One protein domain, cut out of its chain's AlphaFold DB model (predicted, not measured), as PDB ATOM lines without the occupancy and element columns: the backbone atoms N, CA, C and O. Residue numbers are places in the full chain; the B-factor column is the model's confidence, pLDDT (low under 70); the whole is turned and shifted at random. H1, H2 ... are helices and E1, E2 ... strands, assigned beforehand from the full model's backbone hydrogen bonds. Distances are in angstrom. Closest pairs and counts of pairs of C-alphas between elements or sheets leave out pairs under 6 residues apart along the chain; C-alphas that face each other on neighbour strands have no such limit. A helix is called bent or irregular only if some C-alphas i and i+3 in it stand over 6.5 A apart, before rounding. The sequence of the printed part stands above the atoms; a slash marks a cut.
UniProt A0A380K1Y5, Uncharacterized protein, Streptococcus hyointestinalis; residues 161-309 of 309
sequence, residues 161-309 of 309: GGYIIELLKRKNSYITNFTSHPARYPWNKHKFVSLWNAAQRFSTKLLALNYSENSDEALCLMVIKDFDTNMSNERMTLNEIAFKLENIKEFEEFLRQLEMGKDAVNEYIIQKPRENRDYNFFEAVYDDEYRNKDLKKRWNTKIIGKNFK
ATOM      1  N   GLY A 161      42.901   7.067  40.349       82.50
ATOM      2  CA  GLY A 161      41.537   6.575  40.130       82.50
ATOM      3  C   GLY A 161      41.255   6.031  38.724       82.50
ATOM      4  O   GLY A 161      40.107   5.673  38.454       82.50
ATOM      5  N   GLY A 162      42.273   5.958  37.857       90.69
ATOM      6  CA  GLY A 162      42.246   5.275  36.556       90.69
ATOM      7  C   GLY A 162      41.296   5.866  35.510       90.69
ATOM      8  O   GLY A 162      40.831   5.140  34.631       90.69
ATOM      9  N   TYR A 163      40.925   7.144  35.639       94.50
ATOM     10  CA  TYR A 163      39.915   7.768  34.779       94.50
ATOM     11  C   TYR A 163      40.396   7.871  33.335       94.50
ATOM     12  O   TYR A 163      41.443   8.453  33.075       94.50
ATOM     13  N   ILE A 164      39.577   7.392  32.401       96.25
ATOM     14  CA  ILE A 164      39.782   7.581  30.963       96.25
ATOM     15  C   ILE A 164      38.943   8.771  30.508       96.25
ATOM     16  O   ILE A 164      37.760   8.861  30.850       96.25
ATOM     17  N   ILE A 165      39.541   9.671  29.731       97.19
ATOM     18  CA  ILE A 165      38.893  10.863  29.191       97.19
ATOM     19  C   ILE A 165      39.092  10.896  27.673       97.19
ATOM     20  O   ILE A 165      40.217  10.946  27.182       97.19
ATOM     21  N   GLU A 166      37.987  10.905  26.933       95.88
ATOM     22  CA  GLU A 166      37.973  11.099  25.478       95.88
ATOM     23  C   GLU A 166      37.643  12.561  25.140       95.88
ATOM     24  O   GLU A 166      36.657  13.126  25.628       95.88
ATOM     25  N   LEU A 167      38.432  13.182  24.269       94.19
ATOM     26  CA  LEU A 167      38.269  14.558  23.817       94.19
ATOM     27  C   LEU A 167      37.559  14.585  22.456       94.19
ATOM     28  O   LEU A 167      38.074  14.229  21.399       94.19
ATOM     29  N   LEU A 168      36.332  15.088  22.465       92.00
ATOM     30  CA  LEU A 168      35.428  15.071  21.325       92.00
ATOM     31  C   LEU A 168      35.403  16.428  20.631       92.00
ATOM     32  O   LEU A 168      34.583  17.302  20.929       92.00
ATOM     33  N   LYS A 169      36.290  16.596  19.647       90.56
ATOM     34  CA  LYS A 169      36.347  17.828  18.858       90.56
ATOM     35  C   LYS A 169      35.045  18.052  18.092       90.56
ATOM     36  O   LYS A 169      34.667  17.282  17.201       90.56
ATOM     37  N   ARG A 170      34.399  19.182  18.353       86.88
ATOM     38  CA  ARG A 170      33.271  19.675  17.570       86.88
ATOM     39  C   ARG A 170      33.754  20.119  16.185       86.88
ATOM     40  O   ARG A 170      34.277  21.217  16.020       86.88
ATOM     41  N   LYS A 171      33.518  19.286  15.166       74.38
ATOM     42  CA  LYS A 171      33.900  19.577  13.766       74.38
ATOM     43  C   LYS A 171      32.940  20.507  13.012       74.38
ATOM     44  O   LYS A 171      33.285  20.993  11.944       74.38
ATOM     45  N   ASN A 172      31.725  20.718  13.518       79.50
ATOM     46  CA  ASN A 172      30.683  21.488  12.839       79.50
ATOM     47  C   ASN A 172      30.360  22.768  13.627       79.50
ATOM     48  O   ASN A 172      29.965  22.687  14.788       79.50
ATOM     49  N   SER A 173      30.499  23.931  12.987       78.69
ATOM     50  CA  SER A 173      30.246  25.252  13.582       78.69
ATOM     51  C   SER A 173      28.763  25.570  13.816       78.69
ATOM     52  O   SER A 173      28.453  26.487  14.568       78.69
ATOM     53  N   TYR A 174      27.834  24.814  13.220       82.31
ATOM     54  CA  TYR A 174      26.384  24.977  13.403       82.31
ATOM     55  C   TYR A 174      25.835  24.296  14.665       82.31
ATOM     56  O   TYR A 174      24.638  24.380  14.942       82.31
ATOM     57  N   ILE A 175      26.680  23.587  15.412       86.00
ATOM     58  CA  ILE A 175      26.356  23.035  16.731       86.00
ATOM     59  C   ILE A 175      27.269  23.678  17.776       86.00
ATOM     60  O   ILE A 175      28.265  24.307  17.444       86.00
ATOM     61  N   THR A 176      26.931  23.542  19.049       89.75
ATOM     62  CA  THR A 176      27.733  23.994  20.200       89.75
ATOM     63  C   THR A 176      28.403  22.800  20.872       89.75
ATOM     64  O   THR A 176      27.985  21.658  20.654       89.75
ATOM     65  N   ASN A 177      29.389  23.028  21.740       92.06
ATOM     66  CA  ASN A 177      29.974  21.949  22.549       92.06
ATOM     67  C   ASN A 177      28.922  21.224  23.417       92.06
ATOM     68  O   ASN A 177      29.026  20.022  23.640       92.06
ATOM     69  N   PHE A 178      27.851  21.911  23.825       91.50
ATOM     70  CA  PHE A 178      26.734  21.321  24.578       91.50
ATOM     71  C   PHE A 178      25.817  20.421  23.755       91.50
ATOM     72  O   PHE A 178      25.221  19.490  24.286       91.50
ATOM     73  N   THR A 179      25.659  20.734  22.471       89.12
ATOM     74  CA  THR A 179      24.735  20.025  21.572       89.12
ATOM     75  C   THR A 179      25.458  18.981  20.716       89.12
ATOM     76  O   THR A 179      24.807  18.100  20.141       89.12
ATOM     77  N   SER A 180      26.793  19.053  20.635       88.94
ATOM     78  CA  SER A 180      27.659  17.971  20.162       88.94
ATOM     79  C   SER A 180      27.498  16.749  21.061       88.94
ATOM     80  O   SER A 180      27.356  16.877  22.272       88.94
ATOM     81  N   HIS A 181      27.451  15.557  20.468       90.19
ATOM     82  CA  HIS A 181      27.252  14.333  21.236       90.19
ATOM     83  C   HIS A 181      27.659  13.085  20.442       90.19
ATOM     84  O   HIS A 181      27.309  13.006  19.254       90.19
ATOM     85  N   PRO A 182      28.292  12.079  21.077       87.38
ATOM     86  CA  PRO A 182      28.642  10.808  20.443       87.38
ATOM     87  C   PRO A 182      27.467  10.127  19.732       87.38
ATOM     88  O   PRO A 182      27.616   9.703  18.592       87.38
ATOM     89  N   ALA A 183      26.261  10.149  20.314       86.06
ATOM     90  CA  ALA A 183      25.011   9.636  19.714       86.06
ATOM     91  C   ALA A 183      24.723  10.066  18.260       86.06
ATOM     92  O   ALA A 183      23.979   9.386  17.553       86.06
ATOM     93  N   ARG A 184      25.299  11.181  17.789       83.06
ATOM     94  CA  ARG A 184      25.184  11.654  16.395       83.06
ATOM     95  C   ARG A 184      26.041  10.855  15.400       83.06
ATOM     96  O   ARG A 184      25.850  11.008  14.186       83.06
ATOM     97  N   TYR A 185      26.978  10.058  15.910       81.25
ATOM     98  CA  TYR A 185      28.048   9.364  15.192       81.25
ATOM     99  C   TYR A 185      28.127   7.875  15.598       81.25
ATOM    100  O   TYR A 185      29.179   7.413  16.040       81.25
ATOM    101  N   PRO A 186      27.032   7.101  15.467       79.50
ATOM    102  CA  PRO A 186      26.951   5.723  15.968       79.50
ATOM    103  C   PRO A 186      28.021   4.773  15.414       79.50
ATOM    104  O   PRO A 186      28.403   3.821  16.081       79.50
ATOM    105  N   TRP A 187      28.580   5.057  14.239       79.44
ATOM    106  CA  TRP A 187      29.682   4.277  13.666       79.44
ATOM    107  C   TRP A 187      30.985   4.337  14.487       79.44
ATOM    108  O   TRP A 187      31.863   3.507  14.289       79.44
ATOM    109  N   ASN A 188      31.124   5.276  15.433       83.88
ATOM    110  CA  ASN A 188      32.246   5.315  16.378       83.88
ATOM    111  C   ASN A 188      32.006   4.464  17.644       83.88
ATOM    112  O   ASN A 188      32.875   4.440  18.518       83.88
ATOM    113  N   LYS A 189      30.868   3.753  17.759       86.56
ATOM    114  CA  LYS A 189      30.500   2.960  18.950       86.56
ATOM    115  C   LYS A 189      31.601   1.990  19.374       86.56
ATOM    116  O   LYS A 189      31.844   1.856  20.564       86.56
ATOM    117  N   HIS A 190      32.324   1.389  18.427       85.81
ATOM    118  CA  HIS A 190      33.416   0.464  18.735       85.81
ATOM    119  C   HIS A 190      34.503   1.088  19.627       85.81
ATOM    120  O   HIS A 190      34.854   0.500  20.645       85.81
ATOM    121  N   LYS A 191      35.000   2.295  19.294       87.75
ATOM    122  CA  LYS A 191      36.003   2.986  20.131       87.75
ATOM    123  C   LYS A 191      35.439   3.238  21.530       87.75
ATOM    124  O   LYS A 191      36.106   2.947  22.514       87.75
ATOM    125  N   PHE A 192      34.192   3.701  21.619       91.38
ATOM    126  CA  PHE A 192      33.529   3.945  22.901       91.38
ATOM    127  C   PHE A 192      33.336   2.674  23.731       91.38
ATOM    128  O   PHE A 192      33.527   2.731  24.939       91.38
ATOM    129  N   VAL A 193      33.018   1.529  23.115       91.88
ATOM    130  CA  VAL A 193      32.948   0.237  23.823       91.88
ATOM    131  C   VAL A 193      34.319  -0.137  24.372       91.88
ATOM    132  O   VAL A 193      34.416  -0.512  25.536       91.88
ATOM    133  N   SER A 194      35.381   0.013  23.579       92.25
ATOM    134  CA  SER A 194      36.744  -0.257  24.041       92.25
ATOM    135  C   SER A 194      37.156   0.650  25.205       92.25
ATOM    136  O   SER A 194      37.629   0.152  26.224       92.25
ATOM    137  N   LEU A 195      36.918   1.961  25.098       94.88
ATOM    138  CA  LEU A 195      37.190   2.926  26.168       94.88
ATOM    139  C   LEU A 195      36.361   2.639  27.426       94.88
ATOM    140  O   LEU A 195      36.882   2.692  28.536       94.88
ATOM    141  N   TRP A 196      35.078   2.310  27.260       95.38
ATOM    142  CA  TRP A 196      34.187   1.962  28.363       95.38
ATOM    143  C   TRP A 196      34.680   0.717  29.094       95.38
ATOM    144  O   TRP A 196      34.854   0.753  30.311       95.38
ATOM    145  N   ASN A 197      34.964  -0.355  28.353       94.19
ATOM    146  CA  ASN A 197      35.480  -1.598  28.915       94.19
ATOM    147  C   ASN A 197      36.820  -1.368  29.622       94.19
ATOM    148  O   ASN A 197      37.026  -1.905  30.706       94.19
ATOM    149  N   ALA A 198      37.704  -0.540  29.057       95.19
ATOM    150  CA  ALA A 198      38.962  -0.175  29.700       95.19
ATOM    151  C   ALA A 198      38.724   0.586  31.014       95.19
ATOM    152  O   ALA A 198      39.307   0.228  32.032       95.19
ATOM    153  N   ALA A 199      37.798   1.550  31.050       95.69
ATOM    154  CA  ALA A 199      37.447   2.261  32.282       95.69
ATOM    155  C   ALA A 199      36.868   1.315  33.354       95.69
ATOM    156  O   ALA A 199      37.155   1.471  34.542       95.69
ATOM    157  N   GLN A 200      36.107   0.289  32.948       95.12
ATOM    158  CA  GLN A 200      35.599  -0.723  33.880       95.12
ATOM    159  C   GLN A 200      36.717  -1.557  34.517       95.12
ATOM    160  O   GLN A 200      36.585  -1.934  35.681       95.12
ATOM    161  N   ARG A 201      37.847  -1.787  33.828       94.88
ATOM    162  CA  ARG A 201      39.020  -2.466  34.420       94.88
ATOM    163  C   ARG A 201      39.579  -1.707  35.623       94.88
ATOM    164  O   ARG A 201      39.994  -2.328  36.589       94.88
ATOM    165  N   PHE A 202      39.498  -0.379  35.604       93.81
ATOM    166  CA  PHE A 202      39.915   0.486  36.712       93.81
ATOM    167  C   PHE A 202      38.789   0.784  37.717       93.81
ATOM    168  O   PHE A 202      38.956   1.629  38.597       93.81
ATOM    169  N   SER A 203      37.629   0.118  37.607       92.31
ATOM    170  CA  SER A 203      36.449   0.376  38.451       92.31
ATOM    171  C   SER A 203      36.076   1.866  38.506       92.31
ATOM    172  O   SER A 203      35.788   2.435  39.570       92.31
ATOM    173  N   THR A 204      36.125   2.524  37.347       90.75
ATOM    174  CA  THR A 204      35.923   3.967  37.230       90.75
ATOM    175  C   THR A 204      34.998   4.336  36.074       90.75
ATOM    176  O   THR A 204      34.402   3.486  35.414       90.75
ATOM    177  N   LYS A 205      34.809   5.641  35.875       90.88
ATOM    178  CA  LYS A 205      33.905   6.197  34.869       90.88
ATOM    179  C   LYS A 205      34.690   6.640  33.643       90.88
ATOM    180  O   LYS A 205      35.723   7.292  33.781       90.88
ATOM    181  N   LEU A 206      34.142   6.351  32.464       96.00
ATOM    182  CA  LEU A 206      34.561   7.005  31.231       96.00
ATOM    183  C   LEU A 206      34.050   8.448  31.241       96.00
ATOM    184  O   LEU A 206      32.872   8.713  31.508       96.00
ATOM    185  N   LEU A 207      34.950   9.373  30.951       96.69
ATOM    186  CA  LEU A 207      34.659  10.783  30.793       96.69
ATOM    187  C   LEU A 207      34.778  11.146  29.316       96.69
ATOM    188  O   LEU A 207      35.615  10.608  28.595       96.69
ATOM    189  N   ALA A 208      33.945  12.071  28.863       96.44
ATOM    190  CA  ALA A 208      34.037  12.596  27.512       96.44
ATOM    191  C   ALA A 208      33.856  14.113  27.523       96.44
ATOM    192  O   ALA A 208      32.928  14.622  28.145       96.44
ATOM    193  N   LEU A 209      34.727  14.846  26.838       96.56
ATOM    194  CA  LEU A 209      34.693  16.305  26.796       96.56
ATOM    195  C   LEU A 209      34.434  16.781  25.373       96.56
ATOM    196  O   LEU A 209      35.280  16.617  24.498       96.56
ATOM    197  N   ASN A 210      33.300  17.432  25.132       95.12
ATOM    198  CA  ASN A 210      33.122  18.150  23.874       95.12
ATOM    199  C   ASN A 210      33.847  19.494  23.929       95.12
ATOM    200  O   ASN A 210      33.573  20.306  24.819       95.12
ATOM    201  N   TYR A 211      34.692  19.745  22.932       93.06
ATOM    202  CA  TYR A 211      35.484  20.968  22.837       93.06
ATOM    203  C   TYR A 211      35.521  21.538  21.416       93.06
ATOM    204  O   TYR A 211      35.171  20.873  20.437       93.06
ATOM    205  N   SER A 212      35.994  22.776  21.299       89.19
ATOM    206  CA  SER A 212      36.339  23.413  20.031       89.19
ATOM    207  C   SER A 212      37.717  24.075  20.140       89.19
ATOM    208  O   SER A 212      38.300  24.135  21.218       89.19
ATOM    209  N   GLU A 213      38.258  24.576  19.028       84.50
ATOM    210  CA  GLU A 213      39.527  25.324  19.052       84.50
ATOM    211  C   GLU A 213      39.395  26.710  19.706       84.50
ATOM    212  O   GLU A 213      40.403  27.359  19.973       84.50
ATOM    213  N   ASN A 214      38.170  27.166  19.987       86.81
ATOM    214  CA  ASN A 214      37.946  28.389  20.742       86.81
ATOM    215  C   ASN A 214      38.101  28.100  22.243       86.81
ATOM    216  O   ASN A 214      37.207  27.518  22.857       86.81
ATOM    217  N   SER A 215      39.216  28.537  22.832       84.25
ATOM    218  CA  SER A 215      39.530  28.324  24.251       84.25
ATOM    219  C   SER A 215      38.540  28.968  25.220       84.25
ATOM    220  O   SER A 215      38.454  28.521  26.362       84.25
ATOM    221  N   ASP A 216      37.805  29.987  24.769       87.88
ATOM    222  CA  ASP A 216      36.828  30.722  25.576       87.88
ATOM    223  C   ASP A 216      35.408  30.157  25.429       87.88
ATOM    224  O   ASP A 216      34.485  30.600  26.113       87.88
ATOM    225  N   GLU A 217      35.195  29.196  24.521       91.25
ATOM    226  CA  GLU A 217      33.899  28.542  24.388       91.25
ATOM    227  C   GLU A 217      33.692  27.560  25.536       91.25
ATOM    228  O   GLU A 217      34.531  26.703  25.821       91.25
ATOM    229  N   ALA A 218      32.518  27.645  26.148       94.38
ATOM    230  CA  ALA A 218      32.141  26.724  27.195       94.38
ATOM    231  C   ALA A 218      32.135  25.268  26.697       94.38
ATOM    232  O   ALA A 218      31.784  24.962  25.550       94.38
ATOM    233  N   LEU A 219      32.558  24.367  27.575       95.69
ATOM    234  CA  LEU A 219      32.789  22.956  27.299       95.69
ATOM    235  C   LEU A 219      31.689  22.112  27.945       95.69
ATOM    236  O   LEU A 219      31.075  22.497  28.944       95.69
ATOM    237  N   CYS A 220      31.449  20.933  27.375       96.31
ATOM    238  CA  CYS A 220      30.500  19.968  27.920       96.31
ATOM    239  C   CYS A 220      31.259  18.724  28.369       96.31
ATOM    240  O   CYS A 220      31.684  17.928  27.531       96.31
ATOM    241  N   LEU A 221      31.403  18.563  29.683       97.19
ATOM    242  CA  LEU A 221      31.984  17.376  30.299       97.19
ATOM    243  C   LEU A 221      30.876  16.357  30.571       97.19
ATOM    244  O   LEU A 221      29.963  16.618  31.343       97.19
ATOM    245  N   MET A 222      30.959  15.187  29.960       96.62
ATOM    246  CA  MET A 222      30.026  14.080  30.135       96.62
ATOM    247  C   MET A 222      30.657  13.038  31.053       96.62
ATOM    248  O   MET A 222      31.735  12.514  30.777       96.62
ATOM    249  N   VAL A 223      29.974  12.742  32.156       95.94
ATOM    250  CA  VAL A 223      30.324  11.655  33.069       95.94
ATOM    251  C   VAL A 223      29.419  10.470  32.757       95.94
ATOM    252  O   VAL A 223      28.255  10.454  33.177       95.94
ATOM    253  N   ILE A 224      29.959   9.476  32.055       95.75
ATOM    254  CA  ILE A 224      29.210   8.294  31.623       95.75
ATOM    255  C   ILE A 224      29.055   7.348  32.820       95.75
ATOM    256  O   ILE A 224      30.021   6.993  33.500       95.75
ATOM    257  N   LYS A 225      27.807   7.011  33.139       94.56
ATOM    258  CA  LYS A 225      27.392   6.148  34.255       94.56
ATOM    259  C   LYS A 225      27.130   4.723  33.813       94.56
ATOM    260  O   LYS A 225      27.383   3.815  34.593       94.56
ATOM    261  N   ASP A 226      26.614   4.562  32.603       93.75
ATOM    262  CA  ASP A 226      26.350   3.273  31.981       93.75
ATOM    263  C   ASP A 226      26.424   3.422  30.457       93.75
ATOM    264  O   ASP A 226      26.214   4.518  29.919       93.75
ATOM    265  N   PHE A 227      26.730   2.333  29.764       91.56
ATOM    266  CA  PHE A 227      26.897   2.322  28.321       91.56
ATOM    267  C   PHE A 227      26.449   0.997  27.715       91.56
ATOM    268  O   PHE A 227      26.879  -0.074  28.137       91.56
ATOM    269  N   ASP A 228      25.621   1.073  26.672       89.62
ATOM    270  CA  ASP A 228      25.238  -0.116  25.919       89.62
ATOM    271  C   ASP A 228      26.403  -0.626  25.058       89.62
ATOM    272  O   ASP A 228      26.702  -0.090  23.984       89.62
ATOM    273  N   THR A 229      27.024  -1.712  25.512       90.25
ATOM    274  CA  THR A 229      28.121  -2.386  24.814       90.25
ATOM    275  C   THR A 229      27.659  -3.358  23.732       90.25
ATOM    276  O   THR A 229      28.498  -3.904  23.012       90.25
ATOM    277  N   ASN A 230      26.346  -3.566  23.556       89.25
ATOM    278  CA  ASN A 230      25.842  -4.463  22.528       89.25
ATOM    279  C   ASN A 230      26.093  -3.884  21.129       89.25
ATOM    280  O   ASN A 230      25.422  -2.961  20.658       89.25
ATOM    281  N   MET A 231      27.048  -4.486  20.425       84.75
ATOM    282  CA  MET A 231      27.442  -4.071  19.086       84.75
ATOM    283  C   MET A 231      26.375  -4.311  18.010       84.75
ATOM    284  O   MET A 231      26.466  -3.702  16.948       84.75
ATOM    285  N   SER A 232      25.354  -5.143  18.258       84.31
ATOM    286  CA  SER A 232      24.227  -5.292  17.327       84.31
ATOM    287  C   SER A 232      23.273  -4.096  17.358       84.31
ATOM    288  O   SER A 232      22.443  -3.948  16.463       84.31
ATOM    289  N   ASN A 233      23.348  -3.258  18.395       82.19
ATOM    290  CA  ASN A 233      22.543  -2.055  18.498       82.19
ATOM    291  C   ASN A 233      23.249  -0.889  17.796       82.19
ATOM    292  O   ASN A 233      24.297  -0.420  18.245       82.19
ATOM    293  N   GLU A 234      22.635  -0.383  16.724       78.44
ATOM    294  CA  GLU A 234      23.110   0.795  15.987       78.44
ATOM    295  C   GLU A 234      23.081   2.080  16.834       78.44
ATOM    296  O   GLU A 234      23.697   3.080  16.464       78.44
ATOM    297  N   ARG A 235      22.345   2.104  17.951       85.12
ATOM    298  CA  ARG A 235      22.269   3.256  18.855       85.12
ATOM    299  C   ARG A 235      23.506   3.302  19.754       85.12
ATOM    300  O   ARG A 235      24.020   2.280  20.208       85.12
ATOM    301  N   MET A 236      23.968   4.517  20.039       85.06
ATOM    302  CA  MET A 236      25.008   4.783  21.032       85.06
ATOM    303  C   MET A 236      24.341   5.276  22.315       85.06
ATOM    304  O   MET A 236      24.406   6.455  22.664       85.06
ATOM    305  N   THR A 237      23.619   4.361  22.955       81.38
ATOM    306  CA  THR A 237      22.837   4.644  24.154       81.38
ATOM    307  C   THR A 237      23.753   4.712  25.370       81.38
ATOM    308  O   THR A 237      24.488   3.770  25.667       81.38
ATOM    309  N   LEU A 238      23.699   5.847  26.060       88.94
ATOM    310  CA  LEU A 238      24.489   6.160  27.244       88.94
ATOM    311  C   LEU A 238      23.529   6.458  28.398       88.94
ATOM    312  O   LEU A 238      22.406   6.901  28.182       88.94
ATOM    313  N   ASN A 239      23.976   6.258  29.627       92.94
ATOM    314  CA  ASN A 239      23.410   6.923  30.790       92.94
ATOM    315  C   ASN A 239      24.480   7.876  31.294       92.94
ATOM    316  O   ASN A 239      25.557   7.428  31.684       92.94
ATOM    317  N   GLU A 240      24.231   9.178  31.259       94.81
ATOM    318  CA  GLU A 240      25.258  10.164  31.573       94.81
ATOM    319  C   GLU A 240      24.720  11.376  32.332       94.81
ATOM    320  O   GLU A 240      23.532  11.709  32.316       94.81
ATOM    321  N   ILE A 241      25.645  12.061  32.999       95.31
ATOM    322  CA  ILE A 241      25.422  13.403  33.529       95.31
ATOM    323  C   ILE A 241      26.384  14.328  32.804       95.31
ATOM    324  O   ILE A 241      27.599  14.142  32.890       95.31
ATOM    325  N   ALA A 242      25.842  15.314  32.101       95.81
ATOM    326  CA  ALA A 242      26.630  16.332  31.436       95.81
ATOM    327  C   ALA A 242      26.735  17.579  32.311       95.81
ATOM    328  O   ALA A 242      25.728  18.047  32.835       95.81
ATOM    329  N   PHE A 243      27.936  18.129  32.426       96.94
ATOM    330  CA  PHE A 243      28.262  19.332  33.180       96.94
ATOM    331  C   PHE A 243      28.758  20.426  32.241       96.94
ATOM    332  O   PHE A 243      29.470  20.159  31.267       96.94
ATOM    333  N   LYS A 244      28.384  21.664  32.553       96.06
ATOM    334  CA  LYS A 244      28.908  22.855  31.890       96.06
ATOM    335  C   LYS A 244      30.195  23.303  32.575       96.06
ATOM    336  O   LYS A 244      30.185  23.570  33.774       96.06
ATOM    337  N   LEU A 245      31.264  23.420  31.793       96.19
ATOM    338  CA  LEU A 245      32.489  24.118  32.177       96.19
ATOM    339  C   LEU A 245      32.580  25.399  31.349       96.19
ATOM    340  O   LEU A 245      32.273  25.373  30.158       96.19
ATOM    341  N   GLU A 246      32.968  26.520  31.945       94.56
ATOM    342  CA  GLU A 246      32.921  27.813  31.244       94.56
ATOM    343  C   GLU A 246      33.975  27.952  30.139       94.56
ATOM    344  O   GLU A 246      33.748  28.685  29.182       94.56
ATOM    345  N   ASN A 247      35.113  27.262  30.252       94.00
ATOM    346  CA  ASN A 247      36.219  27.311  29.293       94.00
ATOM    347  C   ASN A 247      37.263  26.222  29.607       94.00
ATOM    348  O   ASN A 247      37.087  25.416  30.523       94.00
ATOM    349  N   ILE A 248      38.373  26.222  28.861       93.44
ATOM    350  CA  ILE A 248      39.480  25.272  29.047       93.44
ATOM    351  C   ILE A 248      40.148  25.355  30.427       93.44
ATOM    352  O   ILE A 248      40.511  24.319  30.969       93.44
ATOM    353  N   LYS A 249      40.224  26.536  31.055       93.56
ATOM    354  CA  LYS A 249      40.844  26.679  32.386       93.56
ATOM    355  C   LYS A 249      40.046  25.946  33.460       93.56
ATOM    356  O   LYS A 249      40.621  25.342  34.357       93.56
ATOM    357  N   GLU A 250      38.716  25.952  33.358       95.38
ATOM    358  CA  GLU A 250      37.877  25.147  34.255       95.38
ATOM    359  C   GLU A 250      38.042  23.640  34.028       95.38
ATOM    360  O   GLU A 250      37.817  22.856  34.953       95.38
ATOM    361  N   PHE A 251      38.404  23.229  32.812       95.94
ATOM    362  CA  PHE A 251      38.721  21.837  32.523       95.94
ATOM    363  C   PHE A 251      40.105  21.449  33.052       95.94
ATOM    364  O   PHE A 251      40.228  20.405  33.679       95.94
ATOM    365  N   GLU A 252      41.121  22.296  32.892       95.38
ATOM    366  CA  GLU A 252      42.436  22.104  33.518       95.38
ATOM    367  C   GLU A 252      42.320  22.002  35.042       95.38
ATOM    368  O   GLU A 252      42.904  21.107  35.646       95.38
ATOM    369  N   GLU A 253      41.502  22.854  35.667       95.38
ATOM    370  CA  GLU A 253      41.225  22.754  37.100       95.38
ATOM    371  C   GLU A 253      40.531  21.432  37.447       95.38
ATOM    372  O   GLU A 253      40.953  20.740  38.367       95.38
ATOM    373  N   PHE A 254      39.528  21.011  36.669       96.06
ATOM    374  CA  PHE A 254      38.902  19.697  36.842       96.06
ATOM    375  C   PHE A 254      39.918  18.542  36.766       96.06
ATOM    376  O   PHE A 254      39.831  17.600  37.556       96.06
ATOM    377  N   LEU A 255      40.894  18.613  35.856       96.31
ATOM    378  CA  LEU A 255      41.974  17.629  35.753       96.31
ATOM    379  C   LEU A 255      42.869  17.628  37.000       96.31
ATOM    380  O   LEU A 255      43.193  16.556  37.505       96.31
ATOM    381  N   ARG A 256      43.200  18.799  37.561       95.06
ATOM    382  CA  ARG A 256      43.937  18.891  38.837       95.06
ATOM    383  C   ARG A 256      43.143  18.269  39.989       95.06
ATOM    384  O   ARG A 256      43.700  17.512  40.779       95.06
ATOM    385  N   GLN A 257      41.831  18.506  40.044       94.94
ATOM    386  CA  GLN A 257      40.957  17.877  41.041       94.94
ATOM    387  C   GLN A 257      40.899  16.347  40.871       94.94
ATOM    388  O   GLN A 257      40.908  15.620  41.863       94.94
ATOM    389  N   LEU A 258      40.910  15.833  39.632       93.38
ATOM    390  CA  LEU A 258      41.024  14.391  39.362       93.38
ATOM    391  C   LEU A 258      42.312  13.793  39.932       93.38
ATOM    392  O   LEU A 258      42.267  12.711  40.517       93.38
ATOM    393  N   GLU A 259      43.439  14.496  39.817       93.12
ATOM    394  CA  GLU A 259      44.704  14.051  40.408       93.12
ATOM    395  C   GLU A 259      44.694  14.054  41.937       93.12
ATOM    396  O   GLU A 259      45.439  13.287  42.541       93.12
ATOM    397  N   MET A 260      43.836  14.857  42.569       92.19
ATOM    398  CA  MET A 260      43.654  14.871  44.024       92.19
ATOM    399  C   MET A 260      42.733  13.747  44.520       92.19
ATOM    400  O   MET A 260      42.850  13.318  45.667       92.19
ATOM    401  N   GLY A 261      41.854  13.224  43.659       89.62
ATOM    402  CA  GLY A 261      41.027  12.048  43.928       89.62
ATOM    403  C   GLY A 261      39.517  12.304  43.881       89.62
ATOM    404  O   GLY A 261      39.036  13.391  43.568       89.62
ATOM    405  N   LYS A 262      38.733  11.257  44.177       85.38
ATOM    406  CA  LYS A 262      37.277  11.226  43.919       85.38
ATOM    407  C   LYS A 262      36.484  12.296  44.678       85.38
ATOM    408  O   LYS A 262      35.512  12.815  44.130       85.38
ATOM    409  N   ASP A 263      36.871  12.604  45.910       87.75
ATOM    410  CA  ASP A 263      36.144  13.558  46.757       87.75
ATOM    411  C   ASP A 263      36.298  14.988  46.234       87.75
ATOM    412  O   ASP A 263      35.297  15.661  45.994       87.75
ATOM    413  N   ALA A 264      37.532  15.384  45.912       89.56
ATOM    414  CA  ALA A 264      37.863  16.668  45.298       89.56
ATOM    415  C   ALA A 264      37.088  16.898  43.985       89.56
ATOM    416  O   ALA A 264      36.472  17.943  43.767       89.56
ATOM    417  N   VAL A 265      37.010  15.865  43.137       89.12
ATOM    418  CA  VAL A 265      36.209  15.895  41.904       89.12
ATOM    419  C   VAL A 265      34.731  16.139  42.190       89.12
ATOM    420  O   VAL A 265      34.108  16.968  41.524       89.12
ATOM    421  N   ASN A 266      34.152  15.407  43.146       87.38
ATOM    422  CA  ASN A 266      32.736  15.537  43.479       87.38
ATOM    423  C   ASN A 266      32.419  16.938  44.016       87.38
ATOM    424  O   ASN A 266      31.419  17.522  43.600       87.38
ATOM    425  N   GLU A 267      33.271  17.484  44.884       89.69
ATOM    426  CA  GLU A 267      33.142  18.848  45.412       89.69
ATOM    427  C   GLU A 267      33.211  19.905  44.305       89.69
ATOM    428  O   GLU A 267      32.419  20.850  44.304       89.69
ATOM    429  N   TYR A 268      34.096  19.715  43.323       91.50
ATOM    430  CA  TYR A 268      34.243  20.638  42.202       91.50
ATOM    431  C   TYR A 268      33.035  20.621  41.251       91.50
ATOM    432  O   TYR A 268      32.508  21.674  40.883       91.50
ATOM    433  N   ILE A 269      32.562  19.436  40.843       90.25
ATOM    434  CA  ILE A 269      31.513  19.330  39.812       90.25
ATOM    435  C   ILE A 269      30.089  19.492  40.354       90.25
ATOM    436  O   ILE A 269      29.193  19.820  39.578       90.25
ATOM    437  N   ILE A 270      29.836  19.271  41.654       88.69
ATOM    438  CA  ILE A 270      28.469  19.328  42.214       88.69
ATOM    439  C   ILE A 270      27.834  20.720  42.098       88.69
ATOM    440  O   ILE A 270      26.610  20.835  42.066       88.69
ATOM    441  N   GLN A 271      28.661  21.761  42.005       87.38
ATOM    442  CA  GLN A 271      28.232  23.155  41.888       87.38
ATOM    443  C   GLN A 271      28.013  23.597  40.434       87.38
ATOM    444  O   GLN A 271      27.507  24.692  40.191       87.38
ATOM    445  N   LYS A 272      28.414  22.777  39.455       94.25
ATOM    446  CA  LYS A 272      28.344  23.129  38.034       94.25
ATOM    447  C   LYS A 272      26.941  22.851  37.477       94.25
ATOM    448  O   LYS A 272      26.352  21.822  37.827       94.25
ATOM    449  N   PRO A 273      26.420  23.701  36.567       96.19
ATOM    450  CA  PRO A 273      25.161  23.423  35.885       96.19
ATOM    451  C   PRO A 273      25.209  22.071  35.177       96.19
ATOM    452  O   PRO A 273      26.216  21.743  34.535       96.19
ATOM    453  N   ARG A 274      24.124  21.296  35.261       95.56
ATOM    454  CA  ARG A 274      24.107  19.921  34.738       95.56
ATOM    455  C   ARG A 274      22.812  19.517  34.049       95.56
ATOM    456  O   ARG A 274      21.739  20.035  34.342       95.56
ATOM    457  N   GLU A 275      22.919  18.533  33.167       95.06
ATOM    458  CA  GLU A 275      21.804  17.868  32.492       95.06
ATOM    459  C   GLU A 275      21.933  16.351  32.691       95.06
ATOM    460  O   GLU A 275      22.940  15.749  32.317       95.06
ATOM    461  N   ASN A 276      20.914  15.730  33.289       94.50
ATOM    462  CA  ASN A 276      20.838  14.273  33.399       94.50
ATOM    463  C   ASN A 276      20.268  13.710  32.094       94.50
ATOM    464  O   ASN A 276      19.179  14.112  31.678       94.50
ATOM    465  N   ARG A 277      20.989  12.779  31.469       93.12
ATOM    466  CA  ARG A 277      20.606  12.125  30.216       93.12
ATOM    467  C   ARG A 277      20.622  10.617  30.441       93.12
ATOM    468  O   ARG A 277      21.615   9.942  30.186       93.12
ATOM    469  N   ASP A 278      19.536  10.121  31.019       90.44
ATOM    470  CA  ASP A 278      19.336   8.702  31.298       90.44
ATOM    471  C   ASP A 278      18.816   7.947  30.059       90.44
ATOM    472  O   ASP A 278      18.653   8.506  28.973       90.44
ATOM    473  N   TYR A 279      18.513   6.660  30.220       85.25
ATOM    474  CA  TYR A 279      17.951   5.849  29.140       85.25
ATOM    475  C   TYR A 279      16.652   6.430  28.557       85.25
ATOM    476  O   TYR A 279      16.480   6.429  27.341       85.25
ATOM    477  N   ASN A 280      15.776   6.999  29.392       87.56
ATOM    478  CA  ASN A 280      14.521   7.599  28.932       87.56
ATOM    479  C   ASN A 280      14.767   8.846  28.076       87.56
ATOM    480  O   ASN A 280      14.084   9.058  27.072       87.56
ATOM    481  N   PHE A 281      15.760   9.660  28.442       90.12
ATOM    482  CA  PHE A 281      16.201  10.779  27.616       90.12
ATOM    483  C   PHE A 281      16.620  10.299  26.217       90.12
ATOM    484  O   PHE A 281      16.232  10.904  25.215       90.12
ATOM    485  N   PHE A 282      17.373   9.198  26.130       87.69
ATOM    486  CA  PHE A 282      17.848   8.680  24.847       87.69
ATOM    487  C   PHE A 282      16.773   7.987  24.010       87.69
ATOM    488  O   PHE A 282      16.877   8.052  22.788       87.69
ATOM    489  N   GLU A 283      15.709   7.435  24.594       84.94
ATOM    490  CA  GLU A 283      14.550   6.982  23.804       84.94
ATOM    491  C   GLU A 283      13.918   8.142  23.016       84.94
ATOM    492  O   GLU A 283      13.599   7.997  21.838       84.94
ATOM    493  N   ALA A 284      13.847   9.343  23.603       85.38
ATOM    494  CA  ALA A 284      13.381  10.535  22.891       85.38
ATOM    495  C   ALA A 284      14.380  11.044  21.829       85.38
ATOM    496  O   ALA A 284      13.977  11.684  20.852       85.38
ATOM    497  N   VAL A 285      15.682  10.768  21.992       87.12
ATOM    498  CA  VAL A 285      16.699  11.033  20.958       87.12
ATOM    499  C   VAL A 285      16.552  10.042  19.805       87.12
ATOM    500  O   VAL A 285      16.613  10.441  18.642       87.12
ATOM    501  N   TYR A 286      16.356   8.762  20.109       84.00
ATOM    502  CA  TYR A 286      16.332   7.656  19.157       84.00
ATOM    503  C   TYR A 286      14.935   7.340  18.596       84.00
ATOM    504  O   TYR A 286      14.681   6.216  18.178       84.00
ATOM    505  N   ASP A 287      14.054   8.338  18.533       80.81
ATOM    506  CA  ASP A 287      12.715   8.225  17.947       80.81
ATOM    507  C   ASP A 287      12.778   7.738  16.479       80.81
ATOM    508  O   ASP A 287      13.246   8.448  15.578       80.81
ATOM    509  N   ASP A 288      12.308   6.510  16.235       75.19
ATOM    510  CA  ASP A 288      12.305   5.880  14.910       75.19
ATOM    511  C   ASP A 288      11.319   6.566  13.949       75.19
ATOM    512  O   ASP A 288      11.562   6.619  12.738       75.19
ATOM    513  N   GLU A 289      10.237   7.169  14.456       73.31
ATOM    514  CA  GLU A 289       9.366   7.991  13.619       73.31
ATOM    515  C   GLU A 289      10.108   9.235  13.137       73.31
ATOM    516  O   GLU A 289       9.946   9.637  11.984       73.31
ATOM    517  N   TYR A 290      10.951   9.833  13.983       65.94
ATOM    518  CA  TYR A 290      11.801  10.954  13.585       65.94
ATOM    519  C   TYR A 290      12.809  10.545  12.503       65.94
ATOM    520  O   TYR A 290      12.969  11.274  11.520       65.94
ATOM    521  N   ARG A 291      13.444   9.370  12.651       68.44
ATOM    522  CA  ARG A 291      14.371   8.798  11.653       68.44
ATOM    523  C   ARG A 291      13.691   8.612  10.290       68.44
ATOM    524  O   ARG A 291      14.319   8.861   9.266       68.44
ATOM    525  N   ASN A 292      12.416   8.224  10.272       66.12
ATOM    526  CA  ASN A 292      11.669   7.968   9.036       66.12
ATOM    527  C   ASN A 292      11.013   9.222   8.424       66.12
ATOM    528  O   ASN A 292      10.937   9.336   7.202       66.12
ATOM    529  N   LYS A 293      10.540  10.172   9.246       65.38
ATOM    530  CA  LYS A 293       9.841  11.397   8.793       65.38
ATOM    531  C   LYS A 293      10.733  12.340   7.994       65.38
ATOM    532  O   LYS A 293      10.242  13.100   7.162       65.38
ATOM    533  N   ASP A 294      12.032  12.314   8.245       61.25
ATOM    534  CA  ASP A 294      12.992  13.150   7.547       61.25
ATOM    535  C   ASP A 294      13.976  12.239   6.817       61.25
ATOM    536  O   ASP A 294      15.001  11.843   7.361       61.25
ATOM    537  N   LEU A 295      13.640  11.900   5.566       50.69
ATOM    538  CA  LEU A 295      14.357  10.962   4.682       50.69
ATOM    539  C   LEU A 295      15.856  11.290   4.478       50.69
ATOM    540  O   LEU A 295      16.568  10.549   3.802       50.69
ATOM    541  N   LYS A 296      16.343  12.408   5.034       54.06
ATOM    542  CA  LYS A 296      17.740  12.854   5.021       54.06
ATOM    543  C   LYS A 296      18.367  13.011   6.418       54.06
ATOM    544  O   LYS A 296      19.544  13.370   6.485       54.06
ATOM    545  N   LYS A 297      17.648  12.794   7.532       56.16
ATOM    546  CA  LYS A 297      18.160  13.053   8.894       56.16
ATOM    547  C   LYS A 297      18.319  11.809   9.766       56.16
ATOM    548  O   LYS A 297      17.626  10.808   9.660       56.16
ATOM    549  N   ARG A 298      19.292  11.949  10.667       67.25
ATOM    550  CA  ARG A 298      19.571  11.089  11.822       67.25
ATOM    551  C   ARG A 298      18.611  11.434  12.972       67.25
ATOM    552  O   ARG A 298      17.953  12.463  12.909       67.25
ATOM    553  N   TRP A 299      18.616  10.608  14.016       76.50
ATOM    554  CA  TRP A 299      18.014  10.754  15.357       76.50
ATOM    555  C   TRP A 299      17.692  12.192  15.845       76.50
ATOM    556  O   TRP A 299      18.430  13.140  15.542       76.50
ATOM    557  N   ASN A 300      16.645  12.350  16.672       83.19
ATOM    558  CA  ASN A 300      16.163  13.613  17.266       83.19
ATOM    559  C   ASN A 300      17.117  14.180  18.331       83.19
ATOM    560  O   ASN A 300      16.835  14.358  19.511       83.19
ATOM    561  N   THR A 301      18.290  14.557  17.872       80.62
ATOM    562  CA  THR A 301      19.394  15.072  18.678       80.62
ATOM    563  C   THR A 301      19.226  16.553  19.029       80.62
ATOM    564  O   THR A 301      20.131  17.172  19.582       80.62
ATOM    565  N   LYS A 302      18.079  17.165  18.699       81.00
ATOM    566  CA  LYS A 302      17.787  18.576  18.997       81.00
ATOM    567  C   LYS A 302      17.505  18.827  20.474       81.00
ATOM    568  O   LYS A 302      17.452  19.991  20.857       81.00
ATOM    569  N   ILE A 303      17.242  17.787  21.261       85.94
ATOM    570  CA  ILE A 303      16.944  17.905  22.694       85.94
ATOM    571  C   ILE A 303      18.207  17.926  23.564       85.94
ATOM    572  O   ILE A 303      18.148  18.390  24.696       85.94
ATOM    573  N   ILE A 304      19.346  17.478  23.021       89.12
ATOM    574  CA  ILE A 304      20.639  17.429  23.715       89.12
ATOM    575  C   ILE A 304      21.130  18.837  24.030       89.12
ATOM    576  O   ILE A 304      21.172  19.683  23.137       89.12
ATOM    577  N   GLY A 305      21.531  19.060  25.283       87.69
ATOM    578  CA  GLY A 305      22.156  20.294  25.736       87.69
ATOM    579  C   GLY A 305      21.187  21.454  25.947       87.69
ATOM    580  O   GLY A 305      21.613  22.607  25.914       87.69
ATOM    581  N   LYS A 306      19.891  21.169  26.129       87.31
ATOM    582  CA  LYS A 306      18.848  22.194  26.312       87.31
ATOM    583  C   LYS A 306      18.372  22.355  27.749       87.31
ATOM    584  O   LYS A 306      17.752  23.371  28.045       87.31
ATOM    585  N   ASN A 307      18.644  21.389  28.623       88.44
ATOM    586  CA  ASN A 307      18.078  21.343  29.971       88.44
ATOM    587  C   ASN A 307      19.148  21.399  31.066       88.44
ATOM    588  O   ASN A 307      18.956  20.810  32.130       88.44
ATOM    589  N   PHE A 308      20.266  22.088  30.815       87.81
ATOM    590  CA  PHE A 308      21.221  22.408  31.876       87.81
ATOM    591  C   PHE A 308      20.520  23.249  32.947       87.81
ATOM    592  O   PHE A 308      19.915  24.275  32.628       87.81
ATOM    593  N   LYS A 309      20.573  22.781  34.193       81.62
ATOM    594  CA  LYS A 309      19.999  23.437  35.371       81.62
ATOM    595  C   LYS A 309      21.067  23.738  36.399       81.62
ATOM    596  O   LYS A 309      22.031  22.938  36.474       81.62
TER     597      LYS A 309
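Overview. This is residues 161 to 309 of the 309 residues of an uncharacterized protein of Streptococcus hyointestinalis (UniProt A0A380K1Y5). One strongly twisted sheet of five strands stands between helices: H1 packs on one face, and H2 packs on the other, folding back into H3 as a helical hairpin. Past the edge strand E5 the short helices H4 and H5 lead away from the sheet to residues 292 to 297, which stick out, and the last stretch folds back toward the sheet. The printed part has 149 residues with five named helices and five named strands, along the chain E1 H1 E2 E3 E4 H2 H3 E5 H4 H5; the class is mixed, helices and strands. The mixed sheet has the order E1 E2 E3 E4 E5. The whole is compact, with a radius of gyration of the C-alphas of 15.3 A and spans of 48 by 34 by 25 A.

Arrangement. In the sheet, E1 (residues 163 to 169) and E2 (206 to 211) are parallel, with N 168 and O 209 2.8 A apart. E2, E3 (219 to 227) and E4 (238 to 245) form a meander, each strand the antiparallel neighbour of the one before; N 222 and O 208 are 2.7 A apart, N 225 and O 239 2.7 A. E5 (274 to 277) is antiparallel to E4, with N 242 and O 275 2.9 A apart. E3 bends by 55 degrees at residue 224. H1 (186 to 201) is on the sheet, over E2, at a height of 8.5 A; the closest C-alphas of the two are those of Ala 199 and Leu 206, 5.7 A apart. E1, H1 and E2 form a strand-helix-strand unit, two parallel neighbour strands with a helix between, its crossover right-handed. H2 (248 to 260) is on the sheet, over E3, at a height of 8.8 A, and runs along the strands, at 14 degrees to E3 on the local plane. With residues 254 to 258 alone it touches H3 (262 to 269), opposite ways at a shallow tilt of 22 degrees, in a hairpin; the closest C-alphas, of Gln 257 and Val 265, are 5.2 A apart. H4 (279 to 285) only grazes the sheet with residues 279 to 282, and H5 (288 to 293) is not on it. Every O i to N i+4 pair is within hydrogen-bond range in H2, H3, H4 and H5; in H1, 10 of 12 are.

Along the chain. E1 begins at C-alpha 163 (39.915, 7.768, 34.779). E3 is 21.5 A long, E4 20.3 A and H1 23.5 A. H1 is irregular, with C-alphas 187 and 190 7.4 A apart. H5 ends at C-alpha 293 (9.841, 11.397, 8.793).

Size, cuts and confidence. The two C-alphas farthest apart, of Met 260 and Leu 295, are 49.2 A apart. The printed part has no cut. The link from E1 to H1, 16 residues, is long. Residues 290 to 298 have pLDDT under 70.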